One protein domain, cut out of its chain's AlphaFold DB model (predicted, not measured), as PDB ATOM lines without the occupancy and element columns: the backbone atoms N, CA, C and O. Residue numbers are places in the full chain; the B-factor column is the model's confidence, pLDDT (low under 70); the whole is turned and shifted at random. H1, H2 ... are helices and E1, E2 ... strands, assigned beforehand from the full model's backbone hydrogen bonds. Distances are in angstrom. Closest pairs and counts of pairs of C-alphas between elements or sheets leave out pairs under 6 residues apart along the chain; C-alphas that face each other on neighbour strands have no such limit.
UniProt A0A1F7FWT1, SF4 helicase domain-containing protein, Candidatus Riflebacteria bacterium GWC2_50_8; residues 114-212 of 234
ATOM      1  N   CYS A 114     236.831 254.663 238.306       93.06
ATOM      2  CA  CYS A 114     236.726 254.493 239.745       93.06
ATOM      3  C   CYS A 114     236.369 253.036 240.068       93.06
ATOM      4  O   CYS A 114     235.524 252.446 239.392       93.06
ATOM      5  N   ALA A 115     236.998 252.462 241.094       93.25
ATOM      6  CA  ALA A 115     236.658 251.146 241.627       93.25
ATOM      7  C   ALA A 115     236.442 251.255 243.137       93.25
ATOM      8  O   ALA A 115     237.356 251.630 243.873       93.25
ATOM      9  N   MET A 116     235.229 250.919 243.580       95.00
ATOM     10  CA  MET A 116     234.846 250.917 244.988       95.00
ATOM     11  C   MET A 116     234.522 249.495 245.438       95.00
ATOM     12  O   MET A 116     233.684 248.833 244.827       95.00
ATOM     13  N   ILE A 117     235.173 249.035 246.503       95.19
ATOM     14  CA  ILE A 117     235.016 247.684 247.042       95.19
ATOM     15  C   ILE A 117     234.383 247.769 248.421       95.19
ATOM     16  O   ILE A 117     234.903 248.428 249.319       95.19
ATOM     17  N   GLN A 118     233.255 247.088 248.580       95.25
ATOM     18  CA  GLN A 118     232.595 246.929 249.864       95.25
ATOM     19  C   GLN A 118     233.134 245.674 250.556       95.25
ATOM     20  O   GLN A 118     233.133 244.604 249.949       95.25
ATOM     21  N   ALA A 119     233.580 245.802 251.805       94.94
ATOM     22  CA  ALA A 119     233.977 244.657 252.623       94.94
ATOM     23  C   ALA A 119     233.652 244.882 254.101       94.94
ATOM     24  O   ALA A 119     233.661 246.019 254.589       94.94
ATOM     25  N   LYS A 120     233.374 243.796 254.818       93.00
ATOM     26  CA  LYS A 120     233.084 243.858 256.251       93.00
ATOM     27  C   LYS A 120     234.347 244.154 257.057       93.00
ATOM     28  O   LYS A 120     235.390 243.543 256.849       93.00
ATOM     29  N   ASP A 121     234.238 245.055 258.029       92.19
ATOM     30  CA  ASP A 121     235.280 245.269 259.030       92.19
ATOM     31  C   ASP A 121     234.994 244.408 260.264       92.19
ATOM     32  O   ASP A 121     234.201 244.769 261.137       92.19
ATOM     33  N   TRP A 122     235.604 243.225 260.325       92.19
ATOM     34  CA  TRP A 122     235.379 242.278 261.420       92.19
ATOM     35  C   TRP A 122     235.866 242.790 262.778       92.19
ATOM     36  O   TRP A 122     235.253 242.466 263.800       92.19
ATOM     37  N   GLY A 123     236.939 243.586 262.795       89.31
ATOM     38  CA  GLY A 123     237.498 244.172 264.012       89.31
ATOM     39  C   GLY A 123     236.545 245.198 264.613       89.31
ATOM     40  O   GLY A 123     236.078 245.018 265.742       89.31
ATOM     41  N   ASP A 124     236.187 246.210 263.821       88.44
ATOM     42  CA  ASP A 124     235.281 247.282 264.246       88.44
ATOM     43  C   ASP A 124     233.884 246.740 264.563       88.44
ATOM     44  O   ASP A 124     233.261 247.151 265.541       88.44
ATOM     45  N   THR A 125     233.405 245.750 263.800       90.31
ATOM     46  CA  THR A 125     232.124 245.079 264.081       90.31
ATOM     47  C   THR A 125     232.133 244.394 265.447       90.31
ATOM     48  O   THR A 125     231.185 244.528 266.224       90.31
ATOM     49  N   LYS A 126     233.194 243.637 265.755       89.81
ATOM     50  CA  LYS A 126     233.307 242.923 267.033       89.81
ATOM     51  C   LYS A 126     233.346 243.903 268.200       89.81
ATOM     52  O   LYS A 126     232.700 243.660 269.219       89.81
ATOM     53  N   GLU A 127     234.094 244.988 268.053       87.19
ATOM     54  CA  GLU A 127     234.200 246.023 269.073       87.19
ATOM     55  C   GLU A 127     232.870 246.745 269.297       87.19
ATOM     56  O   GLU A 127     232.412 246.849 270.433       87.19
ATOM     57  N   LEU A 128     232.202 247.165 268.221       87.12
ATOM     58  CA  LEU A 128     230.886 247.791 268.290       87.12
ATOM     59  C   LEU A 128     229.876 246.898 269.023       87.12
ATOM     60  O   LEU A 128     229.141 247.369 269.889       87.12
ATOM     61  N   TYR A 129     229.864 245.598 268.720       87.56
ATOM     62  CA  TYR A 129     228.991 244.643 269.401       87.56
ATOM     63  C   TYR A 129     229.271 244.581 270.912       87.56
ATOM     64  O   TYR A 129     228.338 244.577 271.716       87.56
ATOM     65  N   GLN A 130     230.548 244.578 271.311       88.19
ATOM     66  CA  GLN A 130     230.946 244.599 272.723       88.19
ATOM     67  C   GLN A 130     230.512 245.894 273.423       88.19
ATOM     68  O   GLN A 130     229.975 245.834 274.529       88.19
ATOM     69  N   GLN A 131     230.685 247.048 272.772       85.25
ATOM     70  CA  GLN A 131     230.256 248.340 273.314       85.25
ATOM     71  C   GLN A 131     228.732 248.405 273.487       85.25
ATOM     72  O   GLN A 131     228.243 248.810 274.542       85.25
ATOM     73  N   LEU A 132     227.964 247.942 272.495       85.62
ATOM     74  CA  LEU A 132     226.501 247.875 272.581       85.62
ATOM     75  C   LEU A 132     226.033 246.966 273.719       85.62
ATOM     76  O   LEU A 132     225.076 247.300 274.419       85.62
ATOM     77  N   GLN A 133     226.710 245.834 273.920       86.56
ATOM     78  CA  GLN A 133     226.406 244.929 275.020       86.56
ATOM     79  C   GLN A 133     226.682 245.585 276.380       86.56
ATOM     80  O   GLN A 133     225.802 245.567 277.239       86.56
ATOM     81  N   HIS A 134     227.852 246.206 276.561       87.62
ATOM     82  CA  HIS A 134     228.204 246.899 277.803       87.62
ATOM     83  C   HIS A 134     227.203 248.012 278.133       87.62
ATOM     84  O   HIS A 134     226.700 248.106 279.250       87.62
ATOM     85  N   LYS A 135     226.819 248.801 277.128       84.56
ATOM     86  CA  LYS A 135     225.850 249.889 277.287       84.56
ATOM     87  C   LYS A 135     224.457 249.385 277.656       84.56
ATOM     88  O   LYS A 135     223.769 249.992 278.474       84.56
ATOM     89  N   ALA A 136     224.041 248.247 277.100       84.62
ATOM     90  CA  ALA A 136     222.808 247.592 277.519       84.62
ATOM     91  C   ALA A 136     222.874 247.156 278.996       84.62
ATOM     92  O   ALA A 136     221.888 247.317 279.715       84.62
ATOM     93  N   GLU A 137     224.019 246.655 279.469       86.94
ATOM     94  CA  GLU A 137     224.223 246.284 280.878       86.94
ATOM     95  C   GLU A 137     224.146 247.498 281.810       86.94
ATOM     96  O   GLU A 137     223.398 247.454 282.792       86.94
ATOM     97  N   GLU A 138     224.838 248.589 281.471       86.75
ATOM     98  CA  GLU A 138     224.821 249.853 282.221       86.75
ATOM     99  C   GLU A 138     223.415 250.454 282.324       86.75
ATOM    100  O   GLU A 138     223.007 250.930 283.383       86.75
ATOM    101  N   LEU A 139     222.638 250.376 281.240       82.75
ATOM    102  CA  LEU A 139     221.251 250.844 281.194       82.75
ATOM    103  C   LEU A 139     220.250 249.858 281.829       82.75
ATOM    104  O   LEU A 139     219.046 250.121 281.834       82.75
ATOM    105  N   GLY A 140     220.713 248.712 282.345       82.50
ATOM    106  CA  GLY A 140     219.864 247.684 282.955       82.50
ATOM    107  C   GLY A 140     218.954 246.944 281.965       82.50
ATOM    108  O   GLY A 140     217.952 246.353 282.375       82.50
ATOM    109  N   LYS A 141     219.292 246.964 280.676       82.75
ATOM    110  CA  LYS A 141     218.516 246.427 279.551       82.75
ATOM    111  C   LYS A 141     218.851 244.962 279.249       82.75
ATOM    112  O   LYS A 141     219.740 244.362 279.857       82.75
ATOM    113  N   ASP A 142     218.082 244.356 278.347       77.69
ATOM    114  CA  ASP A 142     218.299 242.987 277.874       77.69
ATOM    115  C   ASP A 142     219.483 242.925 276.896       77.69
ATOM    116  O   ASP A 142     219.402 243.391 275.758       77.69
ATOM    117  N   THR A 143     220.578 242.303 277.327       77.94
ATOM    118  CA  THR A 143     221.795 242.114 276.523       77.94
ATOM    119  C   THR A 143     221.640 241.075 275.418       77.94
ATOM    120  O   THR A 143     222.448 241.032 274.494       77.94
ATOM    121  N   THR A 144     220.599 240.240 275.472       76.88
ATOM    122  CA  THR A 144     220.355 239.200 274.461       76.88
ATOM    123  C   THR A 144     219.650 239.736 273.214       76.88
ATOM    124  O   THR A 144     219.557 239.030 272.208       76.88
ATOM    125  N   ARG A 145     219.159 240.982 273.262       74.50
ATOM    126  CA  ARG A 145     218.378 241.631 272.196       74.50
ATOM    127  C   ARG A 145     219.035 242.909 271.680       74.50
ATOM    128  O   ARG A 145     218.354 243.907 271.451       74.50
ATOM    129  N   ILE A 146     220.351 242.883 271.502       78.44
ATOM    130  CA  ILE A 146     221.066 243.986 270.857       78.44
ATOM    131  C   ILE A 146     220.919 243.919 269.328       78.44
ATOM    132  O   ILE A 146     220.811 242.820 268.769       78.44
ATOM    133  N   PRO A 147     220.855 245.074 268.642       75.56
ATOM    134  CA  PRO A 147     220.664 245.113 267.198       75.56
ATOM    135  C   PRO A 147     221.840 244.459 266.473       75.56
ATOM    136  O   PRO A 147     223.002 244.626 266.845       75.56
ATOM    137  N   LYS A 148     221.526 243.719 265.408       83.81
ATOM    138  CA  LYS A 148     222.534 243.121 264.532       83.81
ATOM    139  C   LYS A 148     223.048 244.180 263.573       83.81
ATOM    140  O   LYS A 148     222.388 244.504 262.583       83.81
ATOM    141  N   VAL A 149     224.215 244.707 263.901       86.88
ATOM    142  CA  VAL A 149     224.883 245.743 263.130       86.88
ATOM    143  C   VAL A 149     226.290 245.304 262.760       86.88
ATOM    144  O   VAL A 149     227.006 244.751 263.593       86.88
ATOM    145  N   ASP A 150     226.664 245.568 261.514       91.62
ATOM    146  CA  ASP A 150     228.009 245.337 260.996       91.62
ATOM    147  C   ASP A 150     228.650 246.675 260.626       91.62
ATOM    148  O   ASP A 150     227.984 247.569 260.101       91.62
ATOM    149  N   VAL A 151     229.951 246.811 260.868       91.56
ATOM    150  CA  VAL A 151     230.747 247.891 260.282       91.56
ATOM    151  C   VAL A 151     231.229 247.420 258.918       91.56
ATOM    152  O   VAL A 151     231.812 246.343 258.781       91.56
ATOM    153  N   VAL A 152     230.954 248.218 257.895       94.12
ATOM    154  CA  VAL A 152     231.276 247.924 256.501       94.12
ATOM    155  C   VAL A 152     232.116 249.062 255.949       94.12
ATOM    156  O   VAL A 152     231.735 250.227 256.037       94.12
ATOM    157  N   ASN A 153     233.248 248.727 255.347       94.19
ATOM    158  CA  ASN A 153     234.134 249.693 254.721       94.19
ATOM    159  C   ASN A 153     233.880 249.727 253.212       94.19
ATOM    160  O   ASN A 153     233.740 248.686 252.566       94.19
ATOM    161  N   LEU A 154     233.849 250.935 252.657       95.31
ATOM    162  CA  LEU A 154     233.887 251.201 251.228       95.31
ATOM    163  C   LEU A 154     235.288 251.702 250.878       95.31
ATOM    164  O   LEU A 154     235.645 252.839 251.193       95.31
ATOM    165  N   TYR A 155     236.074 250.832 250.256       93.75
ATOM    166  CA  TYR A 155     237.435 251.111 249.818       93.75
ATOM    167  C   TYR A 155     237.434 251.659 248.397       93.75
ATOM    168  O   TYR A 155     236.837 251.064 247.505       93.75
ATOM    169  N   LEU A 156     238.135 252.761 248.172       92.88
ATOM    170  CA  LEU A 156     238.421 253.329 246.864       92.88
ATOM    171  C   LEU A 156     239.730 252.725 246.342       92.88
ATOM    172  O   LEU A 156     240.807 253.286 246.533       92.88
ATOM    173  N   ASP A 157     239.631 251.554 245.714       91.62
ATOM    174  CA  ASP A 157     240.784 250.817 245.178       91.62
ATOM    175  C   ASP A 157     241.385 251.499 243.946       91.62
ATOM    176  O   ASP A 157     242.588 251.405 243.704       91.62
ATOM    177  N   LYS A 158     240.554 252.211 243.178       90.12
ATOM    178  CA  LYS A 158     240.991 252.996 242.026       90.12
ATOM    179  C   LYS A 158     240.227 254.305 241.951       90.12
ATOM    180  O   LYS A 158     239.007 254.319 242.083       90.12
ATOM    181  N   ASN A 159     240.944 255.381 241.650       91.25
ATOM    182  CA  ASN A 159     240.380 256.648 241.206       91.25
ATOM    183  C   ASN A 159     241.379 257.315 240.252       91.25
ATOM    184  O   ASN A 159     242.456 257.730 240.676       91.25
ATOM    185  N   ARG A 160     241.035 257.355 238.960       87.81
ATOM    186  CA  ARG A 160     241.907 257.828 237.872       87.81
ATOM    187  C   ARG A 160     242.382 259.268 238.092       87.81
ATOM    188  O   ARG A 160     243.535 259.558 237.793       87.81
ATOM    189  N   ASP A 161     241.526 260.114 238.662       86.19
ATOM    190  CA  ASP A 161     241.749 261.558 238.808       86.19
ATOM    191  C   ASP A 161     241.853 261.990 240.286       86.19
ATOM    192  O   ASP A 161     241.504 263.115 240.647       86.19
ATOM    193  N   ALA A 162     242.297 261.093 241.176       79.38
ATOM    194  CA  ALA A 162     242.383 261.379 242.607       79.38
ATOM    195  C   ALA A 162     243.373 262.523 242.918       79.38
ATOM    196  O   ALA A 162     244.558 262.398 242.597       79.38
ATOM    197  N   PRO A 163     242.953 263.608 243.599       75.06
ATOM    198  CA  PRO A 163     243.892 264.559 244.183       75.06
ATOM    199  C   PRO A 163     244.643 263.942 245.376       75.06
ATOM    200  O   PRO A 163     244.156 263.027 246.044       75.06
ATOM    201  N   GLU A 164     245.837 264.466 245.660       64.25
ATOM    202  CA  GLU A 164     246.665 264.025 246.788       64.25
ATOM    203  C   GLU A 164     245.926 264.176 248.134       64.25
ATOM    204  O   GLU A 164     245.280 265.191 248.394       64.25
ATOM    205  N   GLY A 165     246.050 263.175 249.013       63.16
ATOM    206  CA  GLY A 165     245.563 263.250 250.398       63.16
ATOM    207  C   GLY A 165     244.100 262.855 250.638       63.16
ATOM    208  O   GLY A 165     243.597 263.083 251.737       63.16
ATOM    209  N   ILE A 166     243.403 262.257 249.665       64.06
ATOM    210  CA  ILE A 166     242.056 261.701 249.886       64.06
ATOM    211  C   ILE A 166     242.121 260.444 250.767       64.06
ATOM    212  O   ILE A 166     242.893 259.523 250.501       64.06
ATOM    213  N   PHE A 167     241.244 260.374 251.776       64.62
ATOM    214  CA  PHE A 167     240.967 259.131 252.498       64.62
ATOM    215  C   PHE A 167     240.427 258.082 251.526       64.62
ATOM    216  O   PHE A 167     239.357 258.252 250.947       64.62
ATOM    217  N   SER A 168     241.141 256.971 251.377       83.06
ATOM    218  CA  SER A 168     240.748 255.889 250.472       83.06
ATOM    219  C   SER A 168     239.602 255.032 251.012       83.06
ATOM    220  O   SER A 168     239.179 254.107 250.334       83.06
ATOM    221  N   THR A 169     239.119 255.277 252.235       90.62
ATOM    222  CA  THR A 169     238.129 254.413 252.887       90.62
ATOM    223  C   THR A 169     237.088 255.221 253.651       90.62
ATOM    224  O   THR A 169     237.432 255.994 254.549       90.62
ATOM    225  N   ILE A 170     235.813 254.983 253.342       91.56
ATOM    226  CA  ILE A 170     234.661 255.471 254.113       91.56
ATOM    227  C   ILE A 170     234.038 254.292 254.852       91.56
ATOM    228  O   ILE A 170     233.910 253.205 254.292       91.56
ATOM    229  N   GLN A 171     233.650 254.495 256.106       91.25
ATOM    230  CA  GLN A 171     233.000 253.465 256.909       91.25
ATOM    231  C   GLN A 171     231.497 253.706 256.974       91.25
ATOM    232  O   GLN A 171     231.033 254.845 257.043       91.25
ATOM    233  N   TYR A 172     230.746 252.617 257.019       92.50
ATOM    234  CA  TYR A 172     229.305 252.601 257.168       92.50
ATOM    235  C   TYR A 172     228.914 251.646 258.286       92.50
ATOM    236  O   TYR A 172     229.526 250.598 258.476       92.50
ATOM    237  N   LEU A 173     227.845 251.990 258.988       90.50
ATOM    238  CA  LEU A 173     227.120 251.074 259.843       90.50
ATOM    239  C   LEU A 173     225.985 250.444 259.045       90.50
ATOM    240  O   LEU A 173     225.121 251.152 258.528       90.50
ATOM    241  N   PHE A 174     225.981 249.120 258.961       91.69
ATOM    242  CA  PHE A 174     224.965 248.347 258.269       91.69
ATOM    243  C   PHE A 174     224.006 247.690 259.263       91.69
ATOM    244  O   PHE A 174     224.383 246.796 260.021       91.69
ATOM    245  N   PHE A 175     222.743 248.114 259.234       88.12
ATOM    246  CA  PHE A 175     221.652 247.498 259.983       88.12
ATOM    247  C   PHE A 175     221.119 246.305 259.197       88.12
ATOM    248  O   PHE A 175     220.333 246.468 258.260       88.12
ATOM    249  N   ILE A 176     221.540 245.103 259.594       86.50
ATOM    250  CA  ILE A 176     221.261 243.861 258.860       86.50
ATOM    251  C   ILE A 176     219.754 243.619 258.727       86.50
ATOM    252  O   ILE A 176     219.281 243.171 257.686       86.50
ATOM    253  N   GLU A 177     218.984 243.909 259.777       84.50
ATOM    254  CA  GLU A 177     217.546 243.617 259.810       84.50
ATOM    255  C   GLU A 177     216.708 244.591 258.966       84.50
ATOM    256  O   GLU A 177     215.646 244.204 258.479       84.50
ATOM    257  N   ASP A 178     217.207 245.807 258.732       84.19
ATOM    258  CA  ASP A 178     216.523 246.831 257.929       84.19
ATOM    259  C   ASP A 178     217.084 246.986 256.516       84.19
ATOM    260  O   ASP A 178     216.507 247.716 255.708       84.19
ATOM    261  N   ASN A 179     218.222 246.347 256.235       85.31
ATOM    262  CA  ASN A 179     218.997 246.530 255.015       85.31
ATOM    263  C   ASN A 179     219.349 248.008 254.752       85.31
ATOM    264  O   ASN A 179     219.069 248.551 253.681       85.31
ATOM    265  N   LYS A 180     219.919 248.685 255.757       87.62
ATOM    266  CA  LYS A 180     220.241 250.117 255.674       87.62
ATOM    267  C   LYS A 180     221.644 250.447 256.129       87.62
ATOM    268  O   LYS A 180     222.137 249.898 257.109       87.62
ATOM    269  N   PHE A 181     222.235 251.400 255.421       88.88
ATOM    270  CA  PHE A 181     223.552 251.942 255.703       88.88
ATOM    271  C   PHE A 181     223.423 253.329 256.330       88.88
ATOM    272  O   PHE A 181     222.625 254.149 255.876       88.88
ATOM    273  N   ILE A 182     224.229 253.589 257.356       85.88
ATOM    274  CA  ILE A 182     224.457 254.918 257.924       85.88
ATOM    275  C   ILE A 182     225.941 255.229 257.768       85.88
ATOM    276  O   ILE A 182     226.782 254.449 258.208       85.88
ATOM    277  N   GLU A 183     226.271 256.342 257.124       87.50
ATOM    278  CA  GLU A 183     227.661 256.757 256.937       87.50
ATOM    279  C   GLU A 183     228.294 257.166 258.276       87.50
ATOM    280  O   GLU A 183     227.730 257.954 259.036       87.50
ATOM    281  N   LEU A 184     229.483 256.631 258.554       84.38
ATOM    282  CA  LEU A 184     230.299 256.968 259.724       84.38
ATOM    283  C   LEU A 184     231.393 257.984 259.387       84.38
ATOM    284  O   LEU A 184     232.057 258.498 260.284       84.38
ATOM    285  N   GLY A 185     231.630 258.239 258.103       85.19
ATOM    286  CA  GLY A 185     232.722 259.062 257.599       85.19
ATOM    287  C   GLY A 185     234.024 258.267 257.417       85.19
ATOM    288  O   GLY A 185     234.015 257.031 257.476       85.19
ATOM    289  N   PRO A 186     235.161 258.950 257.203       87.81
ATOM    290  CA  PRO A 186     236.420 258.311 256.828       87.81
ATOM    291  C   PRO A 186     236.951 257.366 257.908       87.81
ATOM    292  O   PRO A 186     236.766 257.604 259.107       87.81
ATOM    293  N   LYS A 187     237.619 256.290 257.479       84.94
ATOM    294  CA  LYS A 187     238.379 255.415 258.379       84.94
ATOM    295  C   LYS A 187     239.684 256.112 258.772       84.94
ATOM    296  O   LYS A 187     240.370 256.658 257.912       84.94
ATOM    297  N   PHE A 188     240.010 256.086 260.061       77.56
ATOM    298  CA  PHE A 188     241.263 256.619 260.595       77.56
ATOM    299  C   PHE A 188     242.179 255.471 261.019       77.56
ATOM    300  O   PHE A 188     241.699 254.481 261.568       77.56
ATOM    301  N   ASP A 189     243.486 255.627 260.801       68.75
ATOM    302  CA  ASP A 189     244.488 254.613 261.162       68.75
ATOM    303  C   ASP A 189     244.864 254.633 262.656       68.75
ATOM    304  O   ASP A 189     245.397 253.654 263.171       68.75
ATOM    305  N   ASP A 190     244.616 255.738 263.372       69.50
ATOM    306  CA  ASP A 190     244.914 255.842 264.807       69.50
ATOM    307  C   ASP A 190     243.750 255.293 265.646       69.50
ATOM    308  O   ASP A 190     242.653 255.864 265.700       69.50
ATOM    309  N   ASP A 191     244.036 254.197 266.349       63.31
ATOM    310  CA  ASP A 191     243.113 253.477 267.223       63.31
ATOM    311  C   ASP A 191     242.388 254.379 268.228       63.31
ATOM    312  O   ASP A 191     241.212 254.155 268.510       63.31
ATOM    313  N   ARG A 192     243.026 255.432 268.754       62.62
ATOM    314  CA  ARG A 192     242.376 256.315 269.744       62.62
ATOM    315  C   ARG A 192     241.190 257.072 269.157       62.62
ATOM    316  O   ARG A 192     240.184 257.254 269.841       62.62
ATOM    317  N   PHE A 193     241.292 257.489 267.899       61.66
ATOM    318  CA  PHE A 193     240.186 258.144 267.202       61.66
ATOM    319  C   PHE A 193     239.107 257.135 266.805       61.66
ATOM    320  O   PHE A 193     237.930 257.488 266.794       61.66
ATOM    321  N   ARG A 194     239.489 255.877 266.549       66.81
ATOM    322  CA  ARG A 194     238.571 254.771 266.241       66.81
ATOM    323  C   ARG A 194     237.606 254.494 267.399       66.81
ATOM    324  O   ARG A 194     236.396 254.570 267.194       66.81
ATOM    325  N   PHE A 195     238.125 254.293 268.616       64.00
ATOM    326  CA  PHE A 195     237.305 254.031 269.811       64.00
ATOM    327  C   PHE A 195     236.315 255.170 270.096       64.00
ATOM    328  O   PHE A 195     235.113 254.938 270.208       64.00
ATOM    329  N   SER A 196     236.813 256.412 270.150       70.38
ATOM    330  CA  SER A 196     235.985 257.587 270.451       70.38
ATOM    331  C   SER A 196     234.899 257.821 269.398       70.38
ATOM    332  O   SER A 196     233.803 258.250 269.742       70.38
ATOM    333  N   LYS A 197     235.188 257.538 268.121       72.06
ATOM    334  CA  LYS A 197     234.231 257.685 267.018       72.06
ATOM    335  C   LYS A 197     233.099 256.665 267.115       72.06
ATOM    336  O   LYS A 197     231.946 257.027 266.893       72.06
ATOM    337  N   ILE A 198     233.416 255.405 267.424       70.44
ATOM    338  CA  ILE A 198     232.402 254.352 267.585       70.44
ATOM    339  C   ILE A 198     231.517 254.663 268.797       70.44
ATOM    340  O   ILE A 198     230.296 254.591 268.680       70.44
ATOM    341  N   GLU A 199     232.104 255.077 269.920       72.75
ATOM    342  CA  GLU A 199     231.348 255.439 271.122       72.75
ATOM    343  C   GLU A 199     230.399 256.623 270.862       72.75
ATOM    344  O   GLU A 199     229.190 256.505 271.079       72.75
ATOM    345  N   GLU A 200     230.916 257.719 270.286       76.06
ATOM    346  CA  GLU A 200     230.125 258.903 269.922       76.06
ATOM    347  C   GLU A 200     229.001 258.556 268.933       76.06
ATOM    348  O   GLU A 200     227.888 259.082 269.019       76.06
ATOM    349  N   LEU A 201     229.267 257.648 267.992       71.50
ATOM    350  CA  LEU A 201     228.252 257.154 267.075       71.50
ATOM    351  C   LEU A 201     227.156 256.390 267.817       71.50
ATOM    352  O   LEU A 201     225.977 256.653 267.587       71.50
ATOM    353  N   VAL A 202     227.519 255.437 268.680       71.44
ATOM    354  CA  VAL A 202     226.540 254.659 269.446       71.44
ATOM    355  C   VAL A 202     225.666 255.595 270.279       71.44
ATOM    356  O   VAL A 202     224.447 255.428 270.278       71.44
ATOM    357  N   ASP A 203     226.255 256.597 270.940       76.19
ATOM    358  CA  ASP A 203     225.500 257.640 271.643       76.19
ATOM    359  C   ASP A 203     224.517 258.369 270.730       76.19
ATOM    360  O   ASP A 203     223.317 258.377 271.013       76.19
ATOM    361  N   LYS A 204     224.980 258.893 269.591       73.56
ATOM    362  CA  LYS A 204     224.109 259.576 268.620       73.56
ATOM    363  C   LYS A 204     222.972 258.684 268.133       73.56
ATOM    364  O   LYS A 204     221.839 259.144 268.015       73.56
ATOM    365  N   LEU A 205     223.245 257.411 267.858       70.81
ATOM    366  CA  LEU A 205     222.236 256.461 267.392       70.81
ATOM    367  C   LEU A 205     221.187 256.158 268.468       70.81
ATOM    368  O   LEU A 205     220.014 255.970 268.137       70.81
ATOM    369  N   ILE A 206     221.577 256.137 269.742       70.88
ATOM    370  CA  ILE A 206     220.645 256.005 270.868       70.88
ATOM    371  C   ILE A 206     219.819 257.286 271.021       70.88
ATOM    372  O   ILE A 206     218.591 257.213 271.072       70.88
ATOM    373  N   GLU A 207     220.460 258.458 271.034       73.50
ATOM    374  CA  GLU A 207     219.788 259.763 271.144       73.50
ATOM    375  C   GLU A 207     218.759 259.979 270.028       73.50
ATOM    376  O   GLU A 207     217.653 260.478 270.254       73.50
ATOM    377  N   GLN A 208     219.098 259.553 268.812       66.88
ATOM    378  CA  GLN A 208     218.235 259.646 267.639       66.88
ATOM    379  C   GLN A 208     217.191 258.514 267.562       66.88
ATOM    380  O   GLN A 208     216.377 258.501 266.639       66.88
ATOM    381  N   ASN A 209     217.153 257.606 268.546       62.59
ATOM    382  CA  ASN A 209     216.284 256.423 268.612       62.59
ATOM    383  C   ASN A 209     216.439 255.448 267.427       62.59
ATOM    384  O   ASN A 209     215.504 254.714 267.101       62.59
ATOM    385  N   PHE A 210     217.612 255.412 266.792       62.00
ATOM    386  CA  PHE A 210     217.963 254.360 265.834       62.00
ATOM    387  C   PHE A 210     218.258 253.032 266.542       62.00
ATOM    388  O   PHE A 210     218.001 251.966 265.986       62.00
ATOM    389  N   ILE A 211     218.743 253.091 267.786       63.97
ATOM    390  CA  ILE A 211     218.978 251.925 268.641       63.97
ATOM    391  C   ILE A 211     218.071 252.022 269.868       63.97
ATOM    392  O   ILE A 211     218.195 252.940 270.675       63.97
ATOM    393  N   ILE A 212     217.163 251.057 270.019       61.97
ATOM    394  CA  ILE A 212     216.264 250.958 271.173       61.97
ATOM    395  C   ILE A 212     216.586 249.664 271.915       61.97
ATOM    396  O   ILE A 212     216.385 248.569 271.393       61.97
TER     397      ILE A 212
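This is residues 114 to 212 of the 234 residues of the protein "SF4 helicase domain-containing protein" of Candidatus Riflebacteria bacterium GWC2_50_8 (UniProt A0A1F7FWT1). A strongly twisted sheet of four strands, E1 to E4, makes a long wall, with helix H1 over E2 and helix H2 crossing H1 at 50 degrees near the E3 and E4 side. E1 and the later residues of E2, 155 to 159, reach toward one end of the long axis, and the last residues of H1 with Gly 140 lie toward the opposite end. The printed part has 99 residues, with two named helices and four named strands in the order E1, H1, E2, E3, E4, H2; the sheet runs E1, E2, E3, E4, antiparallel throughout, and the class is mixed, helices and strands. It is only just compact, close to loose, with a radius of gyration of the C-alphas of 14.9 A, and its elongated outline spans 51 by 29 by 23 A.

E1, residues 114 to 120, is an edge strand, antiparallel to E2, residues 149 to 159; N 117 and O 155 are 2.8 A apart, within hydrogen-bond range. E2 and E3, residues 169 to 175, form a hairpin, with N 152 and O 172 2.8 A apart. E3 and E4, residues 180 to 186, form another hairpin, with N 173 and O 182 2.8 A apart. E2, E3 and E4 are a meander, each strand the antiparallel neighbour of the one before. E4 is the other edge strand, apart from E1. H1, residues 122 to 138, is on the sheet at a height of 10.4 A, over E2, and only just slantwise to the strands, at 31 degrees to E2 on the local plane; the closest C-alphas, of Thr 125 and Val 151, are 4.9 A apart. H2, residues 191 to 207, is on the sheet too; its closest C-alphas with E4, of Leu 184 and Leu 201, are 7.6 A apart. Residues 128 to 132 of H1 and 198 to 202 of H2 only just touch, with 3 pairs of C-alphas within 8 A, the closest those of Leu 128 and Ile 198 at 6.8 A; the helices run the same way at a steep tilt of 50 degrees. In H1 and H2 every O i to N i+4 pair is within hydrogen-bond range.

E1 begins at C-alpha 114, (236.726, 254.493, 239.745), and is 20.0 A long. H1 and H2 are each 24.5 A, E2 29.0 A, E3 19.2 A and E4 18.2 A. E2 begins at C-alpha 149, (224.883, 245.743, 263.130), and H2 ends at C-alpha 207, (219.788, 259.763, 271.144).

The two C-alphas farthest apart, of Gly 140 and Arg 160, are 51.2 A apart. The printed part has no cut and no long link. Mean pLDDT of the printed part is 81.9, with residues 164 to 167, 189 to 195 and 208 to 212 under 70.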